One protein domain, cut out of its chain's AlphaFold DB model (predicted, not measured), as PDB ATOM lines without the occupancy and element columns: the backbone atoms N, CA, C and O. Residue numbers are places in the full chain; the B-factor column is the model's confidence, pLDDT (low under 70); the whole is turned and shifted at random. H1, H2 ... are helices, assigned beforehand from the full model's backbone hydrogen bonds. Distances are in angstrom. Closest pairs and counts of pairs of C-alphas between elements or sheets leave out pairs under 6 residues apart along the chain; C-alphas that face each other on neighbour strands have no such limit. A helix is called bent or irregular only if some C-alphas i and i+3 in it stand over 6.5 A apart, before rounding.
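This is residues 104 to 228 and 267 to 306 of the 307 residues of the protein "Aa_trans domain-containing protein" of Caenorhabditis remanei (UniProt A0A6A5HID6). Picture two long helices, H4 and H1, as the arms of an open V, with H2 and the small H3 at its closed end. H6 and H7 lie between the arms, packed on H1; the kinked H5 packs on residues 189 to 197 of H4 and slants away from it at a steep tilt of 57 degrees, and the short H8 packs on H1. Residues 201 to 206, of which 201 to 204 belong to H4, stick out at the far end of that arm. The printed part has 165 residues, is all helix with eight named helices, H1 to H8 in chain order, and no named strand. It is loose, with a radius of gyration of the C-alphas of 20.9 A, and spans 64 by 46 by 36 A.

Find C-alpha 166 at (131.343, -27.156, 247.743); from there H4, residues 166 to 204, runs 57.1 A to C-alpha 204 at (78.154, -10.200, 235.869). Find C-alpha 108 at (90.547, -41.308, 247.555), where H1, residues 108 to 139, begins its 46.3 A. Look next for H2 at residues 147 to 157, 15.3 A, and H3 at 160 to 163, 5.3 A. H5, residues 210 to 225, spans 21.8 A; H6, 272 to 285, 19.9 A; H7, 289 to 296, 11.7 A; H8, 302 to 306, 8.1 A. H5 has a kink of 37 degrees near residue 217 and is only just irregular, with C-alphas 216 and 219 at 6.8 A; H7 is irregular, with C-alphas 290 and 293 at 7.1 A.

Start at H4, whose residues 166 to 174 alone touch H2, opposite ways at a shallow tilt of 24 degrees; the closest C-alphas, of Gly 148 and Arg 170, are 4.2 A apart. Its residues 189 to 197 alone touch H5 at a steep tilt of 57 degrees, closest at the C-alphas of Val 193 and Phe 214, 6.3 A. H4 and H1 are apart. H1 is the hub: its residues 110 to 118 alone touch H6, closest at the C-alphas of Ile 115 and Ile 282, 6.3 A. H1 also touches H2, H7 and H8, closest at the C-alphas of Ala 133 and Met 150, 6.2 A, Met 126 and Gln 289, 6.5 A, and Ile 127 and Lys 306, 5.6 A. H2 and H3 touch only at the corner, closest at the C-alphas of Gln 156 and Arg 163, 4.5 A. In H1, H2, H4 and H6 every O i to N i+4 pair is within hydrogen-bond range; in H5 8 of 12 are, in H7 2 of 4, in H8 0 of 1, with 2 of 2 O i to N i+3 pairs, and H3 is too short for such a pair.

The two C-alphas farthest apart, of Thr 160 and His 205, are 66.3 A apart. Residues 229 to 266 are not printed, and C-alphas 228 and 267 across the cut are 47.4 A apart. Of the links printed whole, none is long. Mean pLDDT of the printed part is 82.9; look for values under 70 at residues 141 to 144, 225 to 228, 295, 298 to 300 and 302.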
ATOM      1  N   LYS A 104      90.371 -35.495 244.299       87.19
ATOM      2  CA  LYS A 104      89.512 -35.621 243.115       87.19
ATOM      3  C   LYS A 104      90.278 -36.167 241.904       87.19
ATOM      4  O   LYS A 104      89.712 -36.936 241.135       87.19
ATOM      5  N   GLN A 105      91.535 -35.763 241.727       86.62
ATOM      6  CA  GLN A 105      92.362 -36.145 240.581       86.62
ATOM      7  C   GLN A 105      92.996 -37.524 240.709       86.62
ATOM      8  O   GLN A 105      93.156 -38.169 239.684       86.62
ATOM      9  N   SER A 106      93.363 -37.970 241.913       90.69
ATOM     10  CA  SER A 106      94.049 -39.256 242.136       90.69
ATOM     11  C   SER A 106      93.125 -40.394 242.568       90.69
ATOM     12  O   SER A 106      93.491 -41.559 242.430       90.69
ATOM     13  N   GLY A 107      91.930 -40.079 243.071       92.19
ATOM     14  CA  GLY A 107      91.092 -41.030 243.794       92.19
ATOM     15  C   GLY A 107      91.410 -41.028 245.289       92.19
ATOM     16  O   GLY A 107      92.475 -40.590 245.732       92.19
ATOM     17  N   TYR A 108      90.463 -41.492 246.102       91.06
ATOM     18  CA  TYR A 108      90.547 -41.308 247.555       91.06
ATOM     19  C   TYR A 108      91.636 -42.168 248.215       91.06
ATOM     20  O   TYR A 108      92.249 -41.724 249.185       91.06
ATOM     21  N   VAL A 109      91.913 -43.371 247.688       94.31
ATOM     22  CA  VAL A 109      92.963 -44.254 248.223       94.31
ATOM     23  C   VAL A 109      94.335 -43.731 247.823       94.31
ATOM     24  O   VAL A 109      95.195 -43.560 248.685       94.31
ATOM     25  N   ALA A 110      94.541 -43.441 246.534       93.31
ATOM     26  CA  ALA A 110      95.822 -42.924 246.062       93.31
ATOM     27  C   ALA A 110      96.153 -41.573 246.708       93.31
ATOM     28  O   ALA A 110      97.257 -41.411 247.220       93.31
ATOM     29  N   GLY A 111      95.195 -40.643 246.774       93.44
ATOM     30  CA  GLY A 111      95.378 -39.352 247.440       93.44
ATOM     31  C   GLY A 111      95.792 -39.498 248.905       93.44
ATOM     32  O   GLY A 111      96.742 -38.845 249.337       93.44
ATOM     33  N   LEU A 112      95.154 -40.415 249.647       95.19
ATOM     34  CA  LEU A 112      95.494 -40.708 251.043       95.19
ATOM     35  C   LEU A 112      96.910 -41.288 251.191       95.19
ATOM     36  O   LEU A 112      97.660 -40.882 252.076       95.19
ATOM     37  N   VAL A 113      97.303 -42.219 250.321       95.81
ATOM     38  CA  VAL A 113      98.655 -42.794 250.345       95.81
ATOM     39  C   VAL A 113      99.702 -41.726 250.020       95.81
ATOM     40  O   VAL A 113     100.690 -41.600 250.742       95.81
ATOM     41  N   ILE A 114      99.476 -40.918 248.980       94.56
ATOM     42  CA  ILE A 114     100.403 -39.864 248.548       94.56
ATOM     43  C   ILE A 114     100.592 -38.824 249.653       94.56
ATOM     44  O   ILE A 114     101.731 -38.494 249.973       94.56
ATOM     45  N   ILE A 115      99.511 -38.328 250.267       94.38
ATOM     46  CA  ILE A 115      99.619 -37.300 251.312       94.38
ATOM     47  C   ILE A 115     100.337 -37.813 252.561       94.38
ATOM     48  O   ILE A 115     101.140 -37.080 253.133       94.38
ATOM     49  N   LEU A 116     100.123 -39.074 252.954       95.75
ATOM     50  CA  LEU A 116     100.826 -39.672 254.090       95.75
ATOM     51  C   LEU A 116     102.312 -39.885 253.785       95.75
ATOM     52  O   LEU A 116     103.161 -39.513 254.596       95.75
ATOM     53  N   VAL A 117     102.639 -40.440 252.616       95.38
ATOM     54  CA  VAL A 117     104.027 -40.713 252.216       95.38
ATOM     55  C   VAL A 117     104.808 -39.416 252.018       95.38
ATOM     56  O   VAL A 117     105.886 -39.260 252.592       95.38
ATOM     57  N   LEU A 118     104.270 -38.467 251.247       92.88
ATOM     58  CA  LEU A 118     104.928 -37.183 250.999       92.88
ATOM     59  C   LEU A 118     104.954 -36.310 252.252       92.88
ATOM     60  O   LEU A 118     105.979 -35.693 252.523       92.88
ATOM     61  N   GLY A 119     103.891 -36.309 253.059       91.12
ATOM     62  CA  GLY A 119     103.861 -35.626 254.353       91.12
ATOM     63  C   GLY A 119     104.948 -36.133 255.296       91.12
ATOM     64  O   GLY A 119     105.725 -35.340 255.834       91.12
ATOM     65  N   PHE A 120     105.065 -37.454 255.439       92.94
ATOM     66  CA  PHE A 120     106.115 -38.075 256.242       92.94
ATOM     67  C   PHE A 120     107.514 -37.762 255.701       92.94
ATOM     68  O   PHE A 120     108.388 -37.353 256.464       92.94
ATOM     69  N   LEU A 121     107.730 -37.894 254.388       93.12
ATOM     70  CA  LEU A 121     109.015 -37.598 253.755       93.12
ATOM     71  C   LEU A 121     109.414 -36.125 253.924       93.12
ATOM     72  O   LEU A 121     110.560 -35.841 254.277       93.12
ATOM     73  N   CYS A 122     108.476 -35.194 253.732       89.38
ATOM     74  CA  CYS A 122     108.682 -33.764 253.951       89.38
ATOM     75  C   CYS A 122     109.066 -33.478 255.405       89.38
ATOM     76  O   CYS A 122     110.073 -32.811 255.648       89.38
ATOM     77  N   ALA A 123     108.329 -34.031 256.371       88.75
ATOM     78  CA  ALA A 123     108.632 -33.864 257.791       88.75
ATOM     79  C   ALA A 123     110.014 -34.432 258.153       88.75
ATOM     80  O   ALA A 123     110.819 -33.761 258.804       88.75
ATOM     81  N   LEU A 124     110.338 -35.642 257.682       91.62
ATOM     82  CA  LEU A 124     111.657 -36.245 257.876       91.62
ATOM     83  C   LEU A 124     112.774 -35.379 257.291       91.62
ATOM     84  O   LEU A 124     113.804 -35.197 257.945       91.62
ATOM     85  N   CYS A 125     112.574 -34.846 256.085       90.44
ATOM     86  CA  CYS A 125     113.528 -33.963 255.428       90.44
ATOM     87  C   CYS A 125     113.781 -32.709 256.273       90.44
ATOM     88  O   CYS A 125     114.933 -32.427 256.606       90.44
ATOM     89  N   MET A 126     112.723 -32.023 256.724       85.88
ATOM     90  CA  MET A 126     112.835 -30.834 257.578       85.88
ATOM     91  C   MET A 126     113.579 -31.133 258.891       85.88
ATOM     92  O   MET A 126     114.503 -30.408 259.262       85.88
ATOM     93  N   ILE A 127     113.255 -32.242 259.569       89.00
ATOM     94  CA  ILE A 127     113.918 -32.640 260.824       89.00
ATOM     95  C   ILE A 127     115.406 -32.931 260.596       89.00
ATOM     96  O   ILE A 127     116.259 -32.520 261.392       89.00
ATOM     97  N   LYS A 128     115.745 -33.669 259.532       89.25
ATOM     98  CA  LYS A 128     117.141 -33.968 259.180       89.25
ATOM     99  C   LYS A 128     117.899 -32.691 258.842       89.25
ATOM    100  O   LYS A 128     119.021 -32.528 259.310       89.25
ATOM    101  N   LEU A 129     117.268 -31.778 258.115       88.75
ATOM    102  CA  LEU A 129     117.831 -30.496 257.722       88.75
ATOM    103  C   LEU A 129     118.187 -29.634 258.945       88.75
ATOM    104  O   LEU A 129     119.337 -29.215 259.067       88.75
ATOM    105  N   VAL A 130     117.275 -29.484 259.912       86.25
ATOM    106  CA  VAL A 130     117.530 -28.791 261.196       86.25
ATOM    107  C   VAL A 130     118.646 -29.472 261.996       86.25
ATOM    108  O   VAL A 130     119.541 -28.827 262.543       86.25
ATOM    109  N   LYS A 131     118.647 -30.811 262.064       86.94
ATOM    110  CA  LYS A 131     119.712 -31.565 262.752       86.94
ATOM    111  C   LYS A 131     121.081 -31.315 262.118       86.94
ATOM    112  O   LYS A 131     122.044 -31.099 262.858       86.94
ATOM    113  N   CYS A 132     121.157 -31.310 260.790       86.94
ATOM    114  CA  CYS A 132     122.377 -31.026 260.046       86.94
ATOM    115  C   CYS A 132     122.840 -29.575 260.241       86.94
ATOM    116  O   CYS A 132     124.005 -29.376 260.578       86.94
ATOM    117  N   ALA A 133     121.951 -28.582 260.119       83.81
ATOM    118  CA  ALA A 133     122.268 -27.174 260.392       83.81
ATOM    119  C   ALA A 133     122.856 -26.986 261.793       83.81
ATOM    120  O   ALA A 133     123.948 -26.433 261.940       83.81
ATOM    121  N   GLY A 134     122.174 -27.509 262.815       82.62
ATOM    122  CA  GLY A 134     122.623 -27.392 264.199       82.62
ATOM    123  C   GLY A 134     123.961 -28.089 264.462       82.62
ATOM    124  O   GLY A 134     124.807 -27.546 265.170       82.62
ATOM    125  N   TYR A 135     124.193 -29.275 263.888       85.69
ATOM    126  CA  TYR A 135     125.482 -29.971 264.000       85.69
ATOM    127  C   TYR A 135     126.616 -29.171 263.346       85.69
ATOM    128  O   TYR A 135     127.680 -28.973 263.935       85.69
ATOM    129  N   LEU A 136     126.367 -28.664 262.143       83.38
ATOM    130  CA  LEU A 136     127.368 -27.997 261.323       83.38
ATOM    131  C   LEU A 136     127.688 -26.576 261.815       83.38
ATOM    132  O   LEU A 136     128.818 -26.110 261.665       83.38
ATOM    133  N   SER A 137     126.723 -25.897 262.439       79.56
ATOM    134  CA  SER A 137     126.951 -24.635 263.150       79.56
ATOM    135  C   SER A 137     127.838 -24.847 264.384       79.56
ATOM    136  O   SER A 137     128.781 -24.080 264.583       79.56
ATOM    137  N   LYS A 138     127.620 -25.934 265.148       80.75
ATOM    138  CA  LYS A 138     128.438 -26.283 266.325       80.75
ATOM    139  C   LYS A 138     129.889 -26.604 265.963       80.75
ATOM    140  O   LYS A 138     130.793 -26.058 266.587       80.75
ATOM    141  N   ILE A 139     130.120 -27.461 264.965       80.62
ATOM    142  CA  ILE A 139     131.484 -27.896 264.606       80.62
ATOM    143  C   ILE A 139     132.323 -26.763 263.999       80.62
ATOM    144  O   ILE A 139     133.517 -26.684 264.253       80.62
ATOM    145  N   ASN A 140     131.696 -25.857 263.244       74.00
ATOM    146  CA  ASN A 140     132.388 -24.743 262.590       74.00
ATOM    147  C   ASN A 140     132.398 -23.454 263.432       74.00
ATOM    148  O   ASN A 140     132.762 -22.407 262.895       74.00
ATOM    149  N   GLN A 141     131.917 -23.493 264.686       68.56
ATOM    150  CA  GLN A 141     131.735 -22.327 265.575       68.56
ATOM    151  C   GLN A 141     131.132 -21.105 264.862       68.56
ATOM    152  O   GLN A 141     131.501 -19.958 265.096       68.56
ATOM    153  N   SER A 142     130.226 -21.364 263.923       62.06
ATOM    154  CA  SER A 142     129.726 -20.355 262.998       62.06
ATOM    155  C   SER A 142     128.346 -19.875 263.416       62.06
ATOM    156  O   SER A 142     127.573 -20.631 264.011       62.06
ATOM    157  N   ALA A 143     128.019 -18.641 263.026       63.12
ATOM    158  CA  ALA A 143     126.662 -18.108 263.079       63.12
ATOM    159  C   ALA A 143     125.635 -19.085 262.450       63.12
ATOM    160  O   ALA A 143     126.026 -19.962 261.665       63.12
ATOM    161  N   PRO A 144     124.341 -18.958 262.805       61.25
ATOM    162  CA  PRO A 144     123.293 -19.824 262.273       61.25
ATOM    163  C   PRO A 144     123.332 -19.858 260.738       61.25
ATOM    164  O   PRO A 144     123.574 -18.836 260.100       61.25
ATOM    165  N   LEU A 145     123.188 -21.050 260.154       71.38
ATOM    166  CA  LEU A 145     123.454 -21.282 258.732       71.38
ATOM    167  C   LEU A 145     122.186 -21.122 257.894       71.38
ATOM    168  O   LEU A 145     121.146 -21.682 258.231       71.38
ATOM    169  N   ASP A 146     122.315 -20.445 256.756       76.50
ATOM    170  CA  ASP A 146     121.320 -20.474 255.677       76.50
ATOM    171  C   ASP A 146     121.499 -21.723 254.804       76.50
ATOM    172  O   ASP A 146     122.575 -22.327 254.796       76.50
ATOM    173  N   TYR A 147     120.490 -22.089 254.009       80.62
ATOM    174  CA  TYR A 147     120.495 -23.315 253.192       80.62
ATOM    175  C   TYR A 147     121.737 -23.461 252.303       80.62
ATOM    176  O   TYR A 147     122.402 -24.496 252.340       80.62
ATOM    177  N   GLY A 148     122.103 -22.424 251.543       83.56
ATOM    178  CA  GLY A 148     123.286 -22.469 250.680       83.56
ATOM    179  C   GLY A 148     124.598 -22.587 251.463       83.56
ATOM    180  O   GLY A 148     125.498 -23.328 251.067       83.56
ATOM    181  N   ASN A 149     124.708 -21.901 252.604       81.81
ATOM    182  CA  ASN A 149     125.890 -21.966 253.472       81.81
ATOM    183  C   ASN A 149     125.997 -23.316 254.194       81.81
ATOM    184  O   ASN A 149     127.099 -23.840 254.374       81.81
ATOM    185  N   MET A 150     124.862 -23.902 254.575       85.50
ATOM    186  CA  MET A 150     124.787 -25.258 255.104       85.50
ATOM    187  C   MET A 150     125.264 -26.262 254.052       85.50
ATOM    188  O   MET A 150     126.140 -27.071 254.354       85.50
ATOM    189  N   ALA A 151     124.758 -26.177 252.819       87.69
ATOM    190  CA  ALA A 151     125.160 -27.054 251.721       87.69
ATOM    191  C   ALA A 151     126.661 -26.946 251.423       87.69
ATOM    192  O   ALA A 151     127.349 -27.966 251.348       87.69
ATOM    193  N   TYR A 152     127.189 -25.718 251.366       86.94
ATOM    194  CA  TYR A 152     128.617 -25.464 251.190       86.94
ATOM    195  C   TYR A 152     129.456 -26.173 252.257       86.94
ATOM    196  O   TYR A 152     130.348 -26.958 251.937       86.94
ATOM    197  N   LYS A 153     129.152 -25.925 253.538       86.88
ATOM    198  CA  LYS A 153     129.928 -26.467 254.658       86.88
ATOM    199  C   LYS A 153     129.772 -27.982 254.787       86.88
ATOM    200  O   LYS A 153     130.733 -28.656 255.145       86.88
ATOM    201  N   ALA A 154     128.603 -28.535 254.463       89.06
ATOM    202  CA  ALA A 154     128.361 -29.975 254.512       89.06
ATOM    203  C   ALA A 154     129.181 -30.689 253.429       89.06
ATOM    204  O   ALA A 154     129.834 -31.703 253.682       89.06
ATOM    205  N   THR A 155     129.217 -30.099 252.237       88.44
ATOM    206  CA  THR A 155     130.001 -30.581 251.098       88.44
ATOM    207  C   THR A 155     131.504 -30.425 251.356       88.44
ATOM    208  O   THR A 155     132.281 -31.330 251.061       88.44
ATOM    209  N   GLN A 156     131.931 -29.334 251.999       88.19
ATOM    210  CA  GLN A 156     133.325 -29.115 252.401       88.19
ATOM    211  C   GLN A 156     133.795 -30.108 253.480       88.19
ATOM    212  O   GLN A 156     134.943 -30.548 253.452       88.19
ATOM    213  N   ALA A 157     132.910 -30.494 254.403       85.31
ATOM    214  CA  ALA A 157     133.190 -31.495 255.432       85.31
ATOM    215  C   ALA A 157     133.139 -32.949 254.911       85.31
ATOM    216  O   ALA A 157     133.567 -33.863 255.612       85.31
ATOM    217  N   SER A 158     132.650 -33.171 253.684       87.25
ATOM    218  CA  SER A 158     132.505 -34.501 253.069       87.25
ATOM    219  C   SER A 158     133.837 -35.073 252.551       87.25
ATOM    220  O   SER A 158     134.906 -34.546 252.842       87.25
ATOM    221  N   TYR A 159     133.818 -36.187 251.814       85.56
ATOM    222  CA  TYR A 159     135.022 -36.857 251.302       85.56
ATOM    223  C   TYR A 159     135.652 -36.129 250.094       85.56
ATOM    224  O   TYR A 159     134.997 -35.360 249.390       85.56
ATOM    225  N   THR A 160     136.949 -36.362 249.854       81.12
ATOM    226  CA  THR A 160     137.847 -35.558 248.995       81.12
ATOM    227  C   THR A 160     137.305 -35.120 247.619       81.12
ATOM    228  O   THR A 160     137.437 -33.936 247.306       81.12
ATOM    229  N   PRO A 161     136.700 -35.983 246.778       81.75
ATOM    230  CA  PRO A 161     136.153 -35.555 245.488       81.75
ATOM    231  C   PRO A 161     134.931 -34.634 245.628       81.75
ATOM    232  O   PRO A 161     134.817 -33.674 244.872       81.75
ATOM    233  N   ILE A 162     134.063 -34.863 246.623       86.25
ATOM    234  CA  ILE A 162     132.876 -34.030 246.867       86.25
ATOM    235  C   ILE A 162     133.262 -32.644 247.384       86.25
ATOM    236  O   ILE A 162     132.622 -31.666 247.012       86.25
ATOM    237  N   ARG A 163     134.348 -32.522 248.162       86.56
ATOM    238  CA  ARG A 163     134.805 -31.224 248.696       86.56
ATOM    239  C   ARG A 163     135.014 -30.167 247.617       86.56
ATOM    240  O   ARG A 163     134.711 -28.999 247.843       86.56
ATOM    241  N   LYS A 164     135.501 -30.571 246.439       87.00
ATOM    242  CA  LYS A 164     135.727 -29.664 245.300       87.00
ATOM    243  C   LYS A 164     134.425 -29.065 244.759       87.00
ATOM    244  O   LYS A 164     134.448 -28.003 244.150       87.00
ATOM    245  N   LEU A 165     133.295 -29.721 245.020       88.50
ATOM    246  CA  LEU A 165     131.962 -29.315 244.591       88.50
ATOM    247  C   LEU A 165     131.253 -28.408 245.614       88.50
ATOM    248  O   LEU A 165     130.113 -28.010 245.389       88.50
ATOM    249  N   ALA A 166     131.909 -28.038 246.721       85.56
ATOM    250  CA  ALA A 166     131.343 -27.156 247.743       85.56
ATOM    251  C   ALA A 166     130.764 -25.835 247.192       85.56
ATOM    252  O   ALA A 166     129.594 -25.561 247.474       85.56
ATOM    253  N   PRO A 167     131.474 -25.033 246.370       85.88
ATOM    254  CA  PRO A 167     130.895 -23.806 245.812       85.88
ATOM    255  C   PRO A 167     129.694 -24.085 244.895       85.88
ATOM    256  O   PRO A 167     128.688 -23.379 244.969       85.88
ATOM    257  N   VAL A 168     129.747 -25.162 244.105       87.81
ATOM    258  CA  VAL A 168     128.641 -25.583 243.228       87.81
ATOM    259  C   VAL A 168     127.412 -25.986 244.047       87.81
ATOM    260  O   VAL A 168     126.298 -25.619 243.687       87.81
ATOM    261  N   SER A 169     127.594 -26.665 245.184       85.50
ATOM    262  CA  SER A 169     126.488 -27.059 246.068       85.50
ATOM    263  C   SER A 169     125.726 -25.856 246.634       85.50
ATOM    264  O   SER A 169     124.499 -25.884 246.702       85.50
ATOM    265  N   ARG A 170     126.436 -24.769 246.973       83.94
ATOM    266  CA  ARG A 170     125.822 -23.518 247.436       83.94
ATOM    267  C   ARG A 170     124.962 -22.892 246.351       83.94
ATOM    268  O   ARG A 170     123.823 -22.517 246.620       83.94
ATOM    269  N   MET A 171     125.517 -22.787 245.143       83.19
ATOM    270  CA  MET A 171     124.816 -22.238 243.987       83.19
ATOM    271  C   MET A 171     123.570 -23.067 243.674       83.19
ATOM    272  O   MET A 171     122.480 -22.516 243.626       83.19
ATOM    273  N   LEU A 172     123.709 -24.391 243.570       86.81
ATOM    274  CA  LEU A 172     122.609 -25.301 243.254       86.81
ATOM    275  C   LEU A 172     121.457 -25.201 244.262       86.81
ATOM    276  O   LEU A 172     120.301 -25.098 243.857       86.81
ATOM    277  N   VAL A 173     121.758 -25.176 245.563       85.94
ATOM    278  CA  VAL A 173     120.726 -25.038 246.601       85.94
ATOM    279  C   VAL A 173     120.043 -23.674 246.526       85.94
ATOM    280  O   VAL A 173     118.815 -23.622 246.499       85.94
ATOM    281  N   ASN A 174     120.797 -22.580 246.413       83.06
ATOM    282  CA  ASN A 174     120.204 -21.246 246.289       83.06
ATOM    283  C   ASN A 174     119.339 -21.121 245.025       83.06
ATOM    284  O   ASN A 174     118.208 -20.651 245.108       83.06
ATOM    285  N   THR A 175     119.813 -21.614 243.877       80.56
ATOM    286  CA  THR A 175     119.038 -21.644 242.631       80.56
ATOM    287  C   THR A 175     117.768 -22.475 242.788       80.56
ATOM    288  O   THR A 175     116.702 -22.032 242.369       80.56
ATOM    289  N   SER A 176     117.842 -23.644 243.431       83.25
ATOM    290  CA  SER A 176     116.663 -24.487 243.664       83.25
ATOM    291  C   SER A 176     115.610 -23.796 244.536       83.25
ATOM    292  O   SER A 176     114.423 -23.890 244.237       83.25
ATOM    293  N   LEU A 177     116.033 -23.033 245.550       81.00
ATOM    294  CA  LEU A 177     115.135 -22.245 246.398       81.00
ATOM    295  C   LEU A 177     114.490 -21.094 245.622       81.00
ATOM    296  O   LEU A 177     113.295 -20.852 245.775       81.00
ATOM    297  N   CYS A 178     115.246 -20.417 244.754       80.31
ATOM    298  CA  CYS A 178     114.693 -19.385 243.877       80.31
ATOM    299  C   CYS A 178     113.657 -19.965 242.905       80.31
ATOM    300  O   CYS A 178     112.575 -19.401 242.761       80.31
ATOM    301  N   VAL A 179     113.953 -21.104 242.273       83.12
ATOM    302  CA  VAL A 179     113.017 -21.792 241.367       83.12
ATOM    303  C   VAL A 179     111.760 -22.238 242.114       83.12
ATOM    304  O   VAL A 179     110.657 -22.030 241.615       83.12
ATOM    305  N   LEU A 180     111.910 -22.786 243.324       79.62
ATOM    306  CA  LEU A 180     110.788 -23.150 244.186       79.62
ATOM    307  C   LEU A 180     109.903 -21.931 244.485       79.62
ATOM    308  O   LEU A 180     108.691 -21.995 244.286       79.62
ATOM    309  N   GLN A 181     110.498 -20.806 244.893       78.44
ATOM    310  CA  GLN A 181     109.756 -19.586 245.219       78.44
ATOM    311  C   GLN A 181     109.040 -18.991 244.004       78.44
ATOM    312  O   GLN A 181     107.891 -18.566 244.116       78.44
ATOM    313  N   LEU A 182     109.688 -18.994 242.837       80.94
ATOM    314  CA  LEU A 182     109.059 -18.583 241.582       80.94
ATOM    315  C   LEU A 182     107.878 -19.493 241.232       80.94
ATOM    316  O   LEU A 182     106.810 -18.988 240.891       80.94
ATOM    317  N   GLY A 183     108.030 -20.811 241.392       81.25
ATOM    318  CA  GLY A 183     106.945 -21.774 241.205       81.25
ATOM    319  C   GLY A 183     105.747 -21.487 242.111       81.25
ATOM    320  O   GLY A 183     104.616 -21.419 241.634       81.25
ATOM    321  N   ILE A 184     105.994 -21.217 243.396       77.12
ATOM    322  CA  ILE A 184     104.958 -20.832 244.365       77.12
ATOM    323  C   ILE A 184     104.243 -19.550 243.918       77.12
ATOM    324  O   ILE A 184     103.013 -19.516 243.905       77.12
ATOM    325  N   CYS A 185     104.983 -18.521 243.490       79.50
ATOM    326  CA  CYS A 185     104.403 -17.278 242.970       79.50
ATOM    327  C   CYS A 185     103.514 -17.525 241.741       79.50
ATOM    328  O   CYS A 185     102.420 -16.964 241.655       79.50
ATOM    329  N   CYS A 186     103.939 -18.395 240.819       83.75
ATOM    330  CA  CYS A 186     103.134 -18.798 239.668       83.75
ATOM    331  C   CYS A 186     101.842 -19.511 240.096       83.75
ATOM    332  O   CYS A 186     100.770 -19.176 239.592       83.75
ATOM    333  N   CYS A 187     101.917 -20.448 241.045       81.12
ATOM    334  CA  CYS A 187     100.744 -21.142 241.580       81.12
ATOM    335  C   CYS A 187      99.762 -20.174 242.257       81.12
ATOM    336  O   CYS A 187      98.563 -20.244 241.987       81.12
ATOM    337  N   PHE A 188     100.254 -19.233 243.067       79.69
ATOM    338  CA  PHE A 188      99.424 -18.192 243.685       79.69
ATOM    339  C   PHE A 188      98.742 -17.303 242.645       79.69
ATOM    340  O   PHE A 188      97.556 -17.009 242.765       79.69
ATOM    341  N   TYR A 189      99.470 -16.891 241.612       84.38
ATOM    342  CA  TYR A 189      98.908 -16.086 240.536       84.38
ATOM    343  C   TYR A 189      97.798 -16.834 239.779       84.38
ATOM    344  O   TYR A 189      96.710 -16.287 239.597       84.38
ATOM    345  N   ILE A 190      98.024 -18.103 239.415       84.12
ATOM    346  CA  ILE A 190      96.995 -18.958 238.800       84.12
ATOM    347  C   ILE A 190      95.779 -19.065 239.724       84.12
ATOM    348  O   ILE A 190      94.651 -18.874 239.273       84.12
ATOM    349  N   PHE A 191      95.998 -19.312 241.017       81.25
ATOM    350  CA  PHE A 191      94.931 -19.399 242.009       81.25
ATOM    351  C   PHE A 191      94.078 -18.123 242.043       81.25
ATOM    352  O   PHE A 191      92.853 -18.211 241.963       81.25
ATOM    353  N   VAL A 192      94.704 -16.941 242.088       84.81
ATOM    354  CA  VAL A 192      94.001 -15.646 242.085       84.81
ATOM    355  C   VAL A 192      93.185 -15.455 240.809       84.81
ATOM    356  O   VAL A 192      92.019 -15.081 240.892       84.81
ATOM    357  N   VAL A 193      93.760 -15.731 239.634       86.69
ATOM    358  CA  VAL A 193      93.056 -15.570 238.348       86.69
ATOM    359  C   VAL A 193      91.837 -16.492 238.260       86.69
ATOM    360  O   VAL A 193      90.779 -16.055 237.809       86.69
ATOM    361  N   TYR A 194      91.958 -17.742 238.715       84.19
ATOM    362  CA  TYR A 194      90.849 -18.700 238.709       84.19
ATOM    363  C   TYR A 194      89.695 -18.248 239.609       84.19
ATOM    364  O   TYR A 194      88.556 -18.197 239.153       84.19
ATOM    365  N   HIS A 195      89.988 -17.851 240.849       84.81
ATOM    366  CA  HIS A 195      88.949 -17.407 241.782       84.81
ATOM    367  C   HIS A 195      88.339 -16.067 241.368       84.81
ATOM    368  O   HIS A 195      87.144 -15.853 241.551       84.81
ATOM    369  N   LEU A 196      89.131 -15.167 240.778       87.38
ATOM    370  CA  LEU A 196      88.608 -13.913 240.248       87.38
ATOM    371  C   LEU A 196      87.639 -14.160 239.088       87.38
ATOM    372  O   LEU A 196      86.603 -13.508 239.027       87.38
ATOM    373  N   HIS A 197      87.945 -15.106 238.197       87.50
ATOM    374  CA  HIS A 197      87.021 -15.498 237.133       87.50
ATOM    375  C   HIS A 197      85.700 -16.023 237.707       87.50
ATOM    376  O   HIS A 197      84.642 -15.556 237.302       87.50
ATOM    377  N   GLU A 198      85.754 -16.961 238.657       85.88
ATOM    378  CA  GLU A 198      84.556 -17.524 239.305       85.88
ATOM    379  C   GLU A 198      83.725 -16.446 240.019       85.88
ATOM    380  O   GLU A 198      82.497 -16.446 239.943       85.88
ATOM    381  N   LEU A 199      84.388 -15.481 240.661       88.19
ATOM    382  CA  LEU A 199      83.727 -14.353 241.311       88.19
ATOM    383  C   LEU A 199      83.019 -13.439 240.303       88.19
ATOM    384  O   LEU A 199      81.883 -13.034 240.533       88.19
ATOM    385  N   LEU A 200      83.679 -13.099 239.194       87.94
ATOM    386  CA  LEU A 200      83.086 -12.262 238.149       87.94
ATOM    387  C   LEU A 200      81.893 -12.963 237.493       87.94
ATOM    388  O   LEU A 200      80.868 -12.327 237.275       87.94
ATOM    389  N   GLU A 201      81.991 -14.270 237.259       88.31
ATOM    390  CA  GLU A 201      80.912 -15.087 236.685       88.31
ATOM    391  C   GLU A 201      79.661 -15.061 237.545       88.31
ATOM    392  O   GLU A 201      78.560 -14.868 237.031       88.31
ATOM    393  N   PHE A 202      79.843 -15.125 238.861       87.06
ATOM    394  CA  PHE A 202      78.753 -15.010 239.814       87.06
ATOM    395  C   PHE A 202      78.031 -13.649 239.759       87.06
ATOM    396  O   PHE A 202      76.811 -13.598 239.910       87.06
ATOM    397  N   PHE A 203      78.752 -12.543 239.541       87.81
ATOM    398  CA  PHE A 203      78.166 -11.197 239.578       87.81
ATOM    399  C   PHE A 203      77.658 -10.693 238.227       87.81
ATOM    400  O   PHE A 203      76.578 -10.104 238.170       87.81
ATOM    401  N   THR A 204      78.428 -10.863 237.152       83.50
ATOM    402  CA  THR A 204      78.154 -10.200 235.869       83.50
ATOM    403  C   THR A 204      77.563 -11.125 234.815       83.50
ATOM    404  O   THR A 204      77.079 -10.603 233.815       83.50
ATOM    405  N   HIS A 205      77.555 -12.452 235.029       76.31
ATOM    406  CA  HIS A 205      77.107 -13.516 234.101       76.31
ATOM    407  C   HIS A 205      77.783 -13.538 232.711       76.31
ATOM    408  O   HIS A 205      77.771 -14.571 232.049       76.31
ATOM    409  N   ASP A 206      78.401 -12.440 232.286       77.31
ATOM    410  CA  ASP A 206      79.166 -12.291 231.058       77.31
ATOM    411  C   ASP A 206      80.603 -11.917 231.443       77.31
ATOM    412  O   ASP A 206      80.872 -10.826 231.962       77.31
ATOM    413  N   VAL A 207      81.519 -12.877 231.303       77.88
ATOM    414  CA  VAL A 207      82.899 -12.771 231.794       77.88
ATOM    415  C   VAL A 207      83.862 -13.077 230.659       77.88
ATOM    416  O   VAL A 207      83.672 -14.057 229.934       77.88
ATOM    417  N   PRO A 208      84.945 -12.294 230.513       77.25
ATOM    418  CA  PRO A 208      86.009 -12.635 229.589       77.25
ATOM    419  C   PRO A 208      86.574 -14.022 229.895       77.25
ATOM    420  O   PRO A 208      86.740 -14.400 231.055       77.25
ATOM    421  N   SER A 209      86.947 -14.751 228.842       82.81
ATOM    422  CA  SER A 209      87.588 -16.057 228.993       82.81
ATOM    423  C   SER A 209      88.790 -15.981 229.942       82.81
ATOM    424  O   SER A 209      89.506 -14.974 229.987       82.81
ATOM    425  N   ARG A 210      89.079 -17.076 230.656       76.75
ATOM    426  CA  ARG A 210      90.246 -17.166 231.555       76.75
ATOM    427  C   ARG A 210      91.533 -16.701 230.871       76.75
ATOM    428  O   ARG A 210      92.287 -15.932 231.456       76.75
ATOM    429  N   ALA A 211      91.741 -17.100 229.614       79.44
ATOM    430  CA  ALA A 211      92.903 -16.720 228.809       79.44
ATOM    431  C   ALA A 211      93.040 -15.201 228.607       79.44
ATOM    432  O   ALA A 211      94.154 -14.699 228.494       79.44
ATOM    433  N   THR A 212      91.925 -14.465 228.599       83.06
ATOM    434  CA  THR A 212      91.895 -13.000 228.532       83.06
ATOM    435  C   THR A 212      92.133 -12.362 229.903       83.06
ATOM    436  O   THR A 212      92.814 -11.344 229.987       83.06
ATOM    437  N   LEU A 213      91.633 -12.966 230.988       84.75
ATOM    438  CA  LEU A 213      91.846 -12.465 232.351       84.75
ATOM    439  C   LEU A 213      93.294 -12.609 232.829       84.75
ATOM    440  O   LEU A 213      93.782 -11.718 233.521       84.75
ATOM    441  N   PHE A 214      93.996 -13.676 232.434       84.31
ATOM    442  CA  PHE A 214      95.415 -13.879 232.756       84.31
ATOM    443  C   PHE A 214      96.262 -12.607 232.500       84.31
ATOM    444  O   PHE A 214      96.720 -11.984 233.465       84.31
ATOM    445  N   PRO A 215      96.430 -12.127 231.253       85.88
ATOM    446  CA  PRO A 215      97.256 -10.950 230.983       85.88
ATOM    447  C   PRO A 215      96.716  -9.655 231.612       85.88
ATOM    448  O   PRO A 215      97.507  -8.756 231.875       85.88
ATOM    449  N   ILE A 216      95.411  -9.548 231.894       87.62
ATOM    450  CA  ILE A 216      94.803  -8.359 232.522       87.62
ATOM    451  C   ILE A 216      95.178  -8.243 234.005       87.62
ATOM    452  O   ILE A 216      95.432  -7.145 234.497       87.62
ATOM    453  N   VAL A 217      95.235  -9.364 234.727       86.38
ATOM    454  CA  VAL A 217      95.561  -9.393 236.165       86.38
ATOM    455  C   VAL A 217      97.069  -9.250 236.405       86.38
ATOM    456  O   VAL A 217      97.497  -8.793 237.467       86.38
ATOM    457  N   LEU A 218      97.894  -9.602 235.415       85.81
ATOM    458  CA  LEU A 218      99.351  -9.642 235.546       85.81
ATOM    459  C   LEU A 218      99.989  -8.290 235.957       85.81
ATOM    460  O   LEU A 218     100.790  -8.303 236.891       85.81
ATOM    461  N   PRO A 219      99.641  -7.124 235.368       84.44
ATOM    462  CA  PRO A 219     100.188  -5.833 235.790       84.44
ATOM    463  C   PRO A 219      99.864  -5.489 237.244       84.44
ATOM    464  O   PRO A 219     100.725  -4.981 237.958       84.44
ATOM    465  N   ALA A 220      98.648  -5.804 237.704       83.38
ATOM    466  CA  ALA A 220      98.260  -5.607 239.099       83.38
ATOM    467  C   ALA A 220      99.071  -6.521 240.029       83.38
ATOM    468  O   ALA A 220      99.529  -6.081 241.080       83.38
ATOM    469  N   PHE A 221      99.317  -7.768 239.620       80.12
ATOM    470  CA  PHE A 221     100.141  -8.707 240.377       80.12
ATOM    471  C   PHE A 221     101.605  -8.246 240.474       80.12
ATOM    472  O   PHE A 221     102.186  -8.259 241.556       80.12
ATOM    473  N   ILE A 222     102.187  -7.754 239.374       81.06
ATOM    474  CA  ILE A 222     103.540  -7.172 239.355       81.06
ATOM    475  C   ILE A 222     103.605  -5.926 240.246       81.06
ATOM    476  O   ILE A 222     104.556  -5.763 241.012       81.06
ATOM    477  N   LEU A 223     102.588  -5.063 240.188       78.94
ATOM    478  CA  LEU A 223     102.497  -3.886 241.047       78.94
ATOM    479  C   LEU A 223     102.446  -4.280 242.530       78.94
ATOM    480  O   LEU A 223     103.161  -3.685 243.329       78.94
ATOM    481  N   LEU A 224     101.669  -5.309 242.889       70.50
ATOM    482  CA  LEU A 224     101.589  -5.830 244.259       70.50
ATOM    483  C   LEU A 224     102.937  -6.361 244.761       70.50
ATOM    484  O   LEU A 224     103.311  -6.074 245.895       70.50
ATOM    485  N   VAL A 225     103.692  -7.072 243.917       67.88
ATOM    486  CA  VAL A 225     105.063  -7.522 244.235       67.88
ATOM    487  C   VAL A 225     106.028  -6.337 244.374       67.88
ATOM    488  O   VAL A 225     106.992  -6.406 245.131       67.88
ATOM    489  N   SER A 226     105.755  -5.229 243.683       65.62
ATOM    490  CA  SER A 226     106.585  -4.019 243.704       65.62
ATOM    491  C   SER A 226     106.336  -3.126 244.929       65.62
ATOM    492  O   SER A 226     107.076  -2.164 245.147       65.62
ATOM    493  N   LEU A 227     105.319  -3.416 245.751       60.94
ATOM    494  CA  LEU A 227     105.052  -2.681 246.988       60.94
ATOM    495  C   LEU A 227     106.062  -3.078 248.076       60.94
ATOM    496  O   LEU A 227     105.945  -4.108 248.731       60.94
ATOM    497  N   SER A 228     107.033  -2.202 248.322       52.75
ATOM    498  CA  SER A 228     108.132  -2.399 249.280       52.75
ATOM    499  C   SER A 228     107.766  -2.148 250.753       52.75
ATOM    500  O   SER A 228     108.619  -2.264 251.637       52.75
ATOM    501  N   PRO A 267      86.087 -43.543 242.506       87.44
ATOM    502  CA  PRO A 267      87.257 -44.295 242.082       87.44
ATOM    503  C   PRO A 267      88.301 -44.323 243.215       87.44
ATOM    504  O   PRO A 267      88.705 -43.259 243.704       87.44
ATOM    505  N   PRO A 268      88.772 -45.512 243.642       89.06
ATOM    506  CA  PRO A 268      89.846 -45.614 244.630       89.06
ATOM    507  C   PRO A 268      91.162 -45.051 244.088       89.06
ATOM    508  O   PRO A 268      91.903 -44.390 244.817       89.06
ATOM    509  N   VAL A 269      91.408 -45.278 242.799       92.31
ATOM    510  CA  VAL A 269      92.514 -44.733 242.013       92.31
ATOM    511  C   VAL A 269      91.956 -44.346 240.646       92.31
ATOM    512  O   VAL A 269      91.118 -45.067 240.105       92.31
ATOM    513  N   THR A 270      92.387 -43.211 240.108       89.56
ATOM    514  CA  THR A 270      91.989 -42.718 238.782       89.56
ATOM    515  C   THR A 270      92.942 -43.224 237.692       89.56
ATOM    516  O   THR A 270      92.728 -44.291 237.129       89.56
ATOM    517  N   ASP A 271      94.008 -42.482 237.403       90.81
ATOM    518  CA  ASP A 271      95.007 -42.754 236.375       90.81
ATOM    519  C   ASP A 271      96.382 -42.209 236.802       90.81
ATOM    520  O   ASP A 271      96.497 -41.421 237.746       90.81
ATOM    521  N   LEU A 272      97.448 -42.623 236.110       91.06
ATOM    522  CA  LEU A 272      98.814 -42.211 236.455       91.06
ATOM    523  C   LEU A 272      99.014 -40.690 236.343       91.06
ATOM    524  O   LEU A 272      99.713 -40.108 237.171       91.06
ATOM    525  N   GLY A 273      98.394 -40.043 235.353       89.00
ATOM    526  CA  GLY A 273      98.453 -38.594 235.187       89.00
ATOM    527  C   GLY A 273      97.796 -37.875 236.363       89.00
ATOM    528  O   GLY A 273      98.418 -37.005 236.974       89.00
ATOM    529  N   GLY A 274      96.592 -38.308 236.748       83.62
ATOM    530  CA  GLY A 274      95.877 -37.809 237.924       83.62
ATOM    531  C   GLY A 274      96.653 -37.984 239.235       83.62
ATOM    532  O   GLY A 274      96.726 -37.059 240.045       83.62
ATOM    533  N   VAL A 275      97.308 -39.133 239.421       89.19
ATOM    534  CA  VAL A 275      98.182 -39.420 240.575       89.19
ATOM    535  C   VAL A 275      99.401 -38.492 240.620       89.19
ATOM    536  O   VAL A 275      99.720 -37.947 241.678       89.19
ATOM    537  N   VAL A 276     100.067 -38.261 239.486       91.69
ATOM    538  CA  VAL A 276     101.228 -37.357 239.407       91.69
ATOM    539  C   VAL A 276     100.815 -35.900 239.639       91.69
ATOM    540  O   VAL A 276     101.486 -35.186 240.386       91.69
ATOM    541  N   SER A 277      99.689 -35.456 239.071       85.44
ATOM    542  CA  SER A 277      99.139 -34.118 239.334       85.44
ATOM    543  C   SER A 277      98.775 -33.928 240.809       85.44
ATOM    544  O   SER A 277      99.117 -32.900 241.397       85.44
ATOM    545  N   ALA A 278      98.168 -34.938 241.435       86.88
ATOM    546  CA  ALA A 278      97.840 -34.916 242.856       86.88
ATOM    547  C   ALA A 278      99.087 -34.817 243.744       86.88
ATOM    548  O   ALA A 278      99.084 -34.057 244.710       86.88
ATOM    549  N   ALA A 279     100.171 -35.524 243.404       88.19
ATOM    550  CA  ALA A 279     101.441 -35.405 244.115       88.19
ATOM    551  C   ALA A 279     101.992 -33.971 244.063       88.19
ATOM    552  O   ALA A 279     102.405 -33.445 245.093       88.19
ATOM    553  N   GLY A 280     101.939 -33.310 242.901       88.50
ATOM    554  CA  GLY A 280     102.341 -31.906 242.762       88.50
ATOM    555  C   GLY A 280     101.494 -30.950 243.608       88.50
ATOM    556  O   GLY A 280     102.041 -30.108 244.319       88.50
ATOM    557  N   ALA A 281     100.168 -31.115 243.592       85.88
ATOM    558  CA  ALA A 281      99.250 -30.324 244.415       85.88
ATOM    559  C   ALA A 281      99.501 -30.533 245.921       85.88
ATOM    560  O   ALA A 281      99.585 -29.574 246.683       85.88
ATOM    561  N   ILE A 282      99.711 -31.778 246.351       89.69
ATOM    562  CA  ILE A 282     100.036 -32.105 247.744       89.69
ATOM    563  C   ILE A 282     101.401 -31.528 248.150       89.69
ATOM    564  O   ILE A 282     101.518 -30.985 249.244       89.69
ATOM    565  N   LEU A 283     102.424 -31.587 247.290       88.06
ATOM    566  CA  LEU A 283     103.720 -30.951 247.562       88.06
ATOM    567  C   LEU A 283     103.590 -29.434 247.709       88.06
ATOM    568  O   LEU A 283     104.206 -28.867 248.607       88.06
ATOM    569  N   TYR A 284     102.765 -28.795 246.877       83.94
ATOM    570  CA  TYR A 284     102.449 -27.373 247.008       83.94
ATOM    571  C   TYR A 284     101.714 -27.060 248.322       83.94
ATOM    572  O   TYR A 284     101.993 -26.051 248.959       83.94
ATOM    573  N   ALA A 285     100.818 -27.941 248.775       84.62
ATOM    574  CA  ALA A 285     100.133 -27.795 250.061       84.62
ATOM    575  C   ALA A 285     101.047 -28.012 251.282       84.62
ATOM    576  O   ALA A 285     100.778 -27.469 252.350       84.62
ATOM    577  N   LEU A 286     102.103 -28.816 251.138       82.88
ATOM    578  CA  LEU A 286     103.088 -29.124 252.184       82.88
ATOM    579  C   LEU A 286     104.321 -28.205 252.139       82.88
ATOM    580  O   LEU A 286     105.333 -28.474 252.794       82.88
ATOM    581  N   GLU A 287     104.246 -27.142 251.346       75.06
ATOM    582  CA  GLU A 287     105.275 -26.121 251.233       75.06
ATOM    583  C   GLU A 287     105.415 -25.341 252.558       75.06
ATOM    584  O   GLU A 287     104.486 -25.242 253.357       75.06
ATOM    585  N   GLY A 288     106.624 -24.872 252.854       70.94
ATOM    586  CA  GLY A 288     107.016 -24.343 254.165       70.94
ATOM    587  C   GLY A 288     108.455 -24.702 254.535       70.94
ATOM    588  O   GLY A 288     109.002 -24.207 255.521       70.94
ATOM    589  N   GLN A 289     109.102 -25.536 253.714       75.44
ATOM    590  CA  GLN A 289     110.475 -25.999 253.913       75.44
ATOM    591  C   GLN A 289     111.467 -24.839 253.958       75.44
ATOM    592  O   GLN A 289     112.364 -24.876 254.790       75.44
ATOM    593  N   ALA A 290     111.285 -23.795 253.142       74.50
ATOM    594  CA  ALA A 290     112.181 -22.637 253.100       74.50
ATOM    595  C   ALA A 290     112.174 -21.821 254.408       74.50
ATOM    596  O   ALA A 290     113.175 -21.191 254.753       74.50
ATOM    597  N   MET A 291     111.104 -21.897 255.203       73.31
ATOM    598  CA  MET A 291     110.961 -21.142 256.452       73.31
ATOM    599  C   MET A 291     111.620 -21.820 257.659       73.31
ATOM    600  O   MET A 291     111.794 -21.183 258.696       73.31
ATOM    601  N   VAL A 292     112.030 -23.085 257.532       79.62
ATOM    602  CA  VAL A 292     112.502 -23.904 258.655       79.62
ATOM    603  C   VAL A 292     113.787 -23.356 259.288       79.62
ATOM    604  O   VAL A 292     113.796 -23.114 260.494       79.62
ATOM    605  N   LEU A 293     114.850 -23.106 258.511       74.69
ATOM    606  CA  LEU A 293     116.107 -22.556 259.050       74.69
ATOM    607  C   LEU A 293     115.980 -21.111 259.544       74.69
ATOM    608  O   LEU A 293     116.419 -20.841 260.661       74.69
ATOM    609  N   PRO A 294     115.371 -20.167 258.791       71.75
ATOM    610  CA  PRO A 294     115.172 -18.813 259.300       71.75
ATOM    611  C   PRO A 294     114.412 -18.795 260.629       71.75
ATOM    612  O   PRO A 294     114.730 -17.995 261.509       71.75
ATOM    613  N   LEU A 295     113.437 -19.695 260.795       68.19
ATOM    614  CA  LEU A 295     112.670 -19.823 262.024       68.19
ATOM    615  C   LEU A 295     113.499 -20.432 263.163       68.19
ATOM    616  O   LEU A 295     113.538 -19.842 264.243       68.19
ATOM    617  N   GLU A 296     114.206 -21.543 262.921       74.44
ATOM    618  CA  GLU A 296     115.130 -22.162 263.887       74.44
ATOM    619  C   GLU A 296     116.137 -21.127 264.416       74.44
ATOM    620  O   GLU A 296     116.316 -20.972 265.628       74.44
ATOM    621  N   ASN A 297     116.735 -20.351 263.509       72.75
ATOM    622  CA  ASN A 297     117.753 -19.347 263.811       72.75
ATOM    623  C   ASN A 297     117.234 -18.232 264.742       72.75
ATOM    624  O   ASN A 297     118.024 -17.558 265.410       72.75
ATOM    625  N   ARG A 298     115.909 -18.041 264.818       66.00
ATOM    626  CA  ARG A 298     115.244 -17.049 265.676       66.00
ATOM    627  C   ARG A 298     114.738 -17.632 267.002       66.00
ATOM    628  O   ARG A 298     114.337 -16.855 267.867       66.00
ATOM    629  N   MET A 299     114.760 -18.950 267.212       66.75
ATOM    630  CA  MET A 299     114.202 -19.603 268.409       66.75
ATOM    631  C   MET A 299     115.069 -19.447 269.669       66.75
ATOM    632  O   MET A 299     116.301 -19.430 269.616       66.75
ATOM    633  N   LYS A 300     114.418 -19.388 270.846       67.06
ATOM    634  CA  LYS A 300     115.084 -19.424 272.170       67.06
ATOM    635  C   LYS A 300     115.880 -20.709 272.349       67.06
ATOM    636  O   LYS A 300     117.046 -20.643 272.743       67.06
ATOM    637  N   LYS A 301     115.234 -21.829 272.019       73.06
ATOM    638  CA  LYS A 301     115.756 -23.193 272.060       73.06
ATOM    639  C   LYS A 301     115.602 -23.834 270.675       73.06
ATOM    640  O   LYS A 301     114.554 -24.400 270.388       73.06
ATOM    641  N   PRO A 302     116.616 -23.727 269.801       67.94
ATOM    642  CA  PRO A 302     116.608 -24.356 268.476       67.94
ATOM    643  C   PRO A 302     116.398 -25.878 268.508       67.94
ATOM    644  O   PRO A 302     115.878 -26.462 267.564       67.94
ATOM    645  N   GLU A 303     116.781 -26.539 269.605       72.94
ATOM    646  CA  GLU A 303     116.572 -27.980 269.791       72.94
ATOM    647  C   GLU A 303     115.099 -28.402 269.811       72.94
ATOM    648  O   GLU A 303     114.798 -29.480 269.301       72.94
ATOM    649  N   ASP A 304     114.195 -27.534 270.277       77.56
ATOM    650  CA  ASP A 304     112.750 -27.795 270.325       77.56
ATOM    651  C   ASP A 304     112.123 -27.893 268.916       77.56
ATOM    652  O   ASP A 304     111.019 -28.402 268.760       77.56
ATOM    653  N   MET A 305     112.819 -27.437 267.865       73.56
ATOM    654  CA  MET A 305     112.356 -27.526 266.470       73.56
ATOM    655  C   MET A 305     112.351 -28.974 265.934       73.56
ATOM    656  O   MET A 305     111.833 -29.242 264.853       73.56
ATOM    657  N   LYS A 306     112.957 -29.925 266.660       70.50
ATOM    658  CA  LYS A 306     113.137 -31.322 266.222       70.50
ATOM    659  C   LYS A 306     111.999 -32.264 266.636       70.50
ATOM    660  O   LYS A 306     112.037 -33.415 266.190       70.50
TER     661      LYS A 306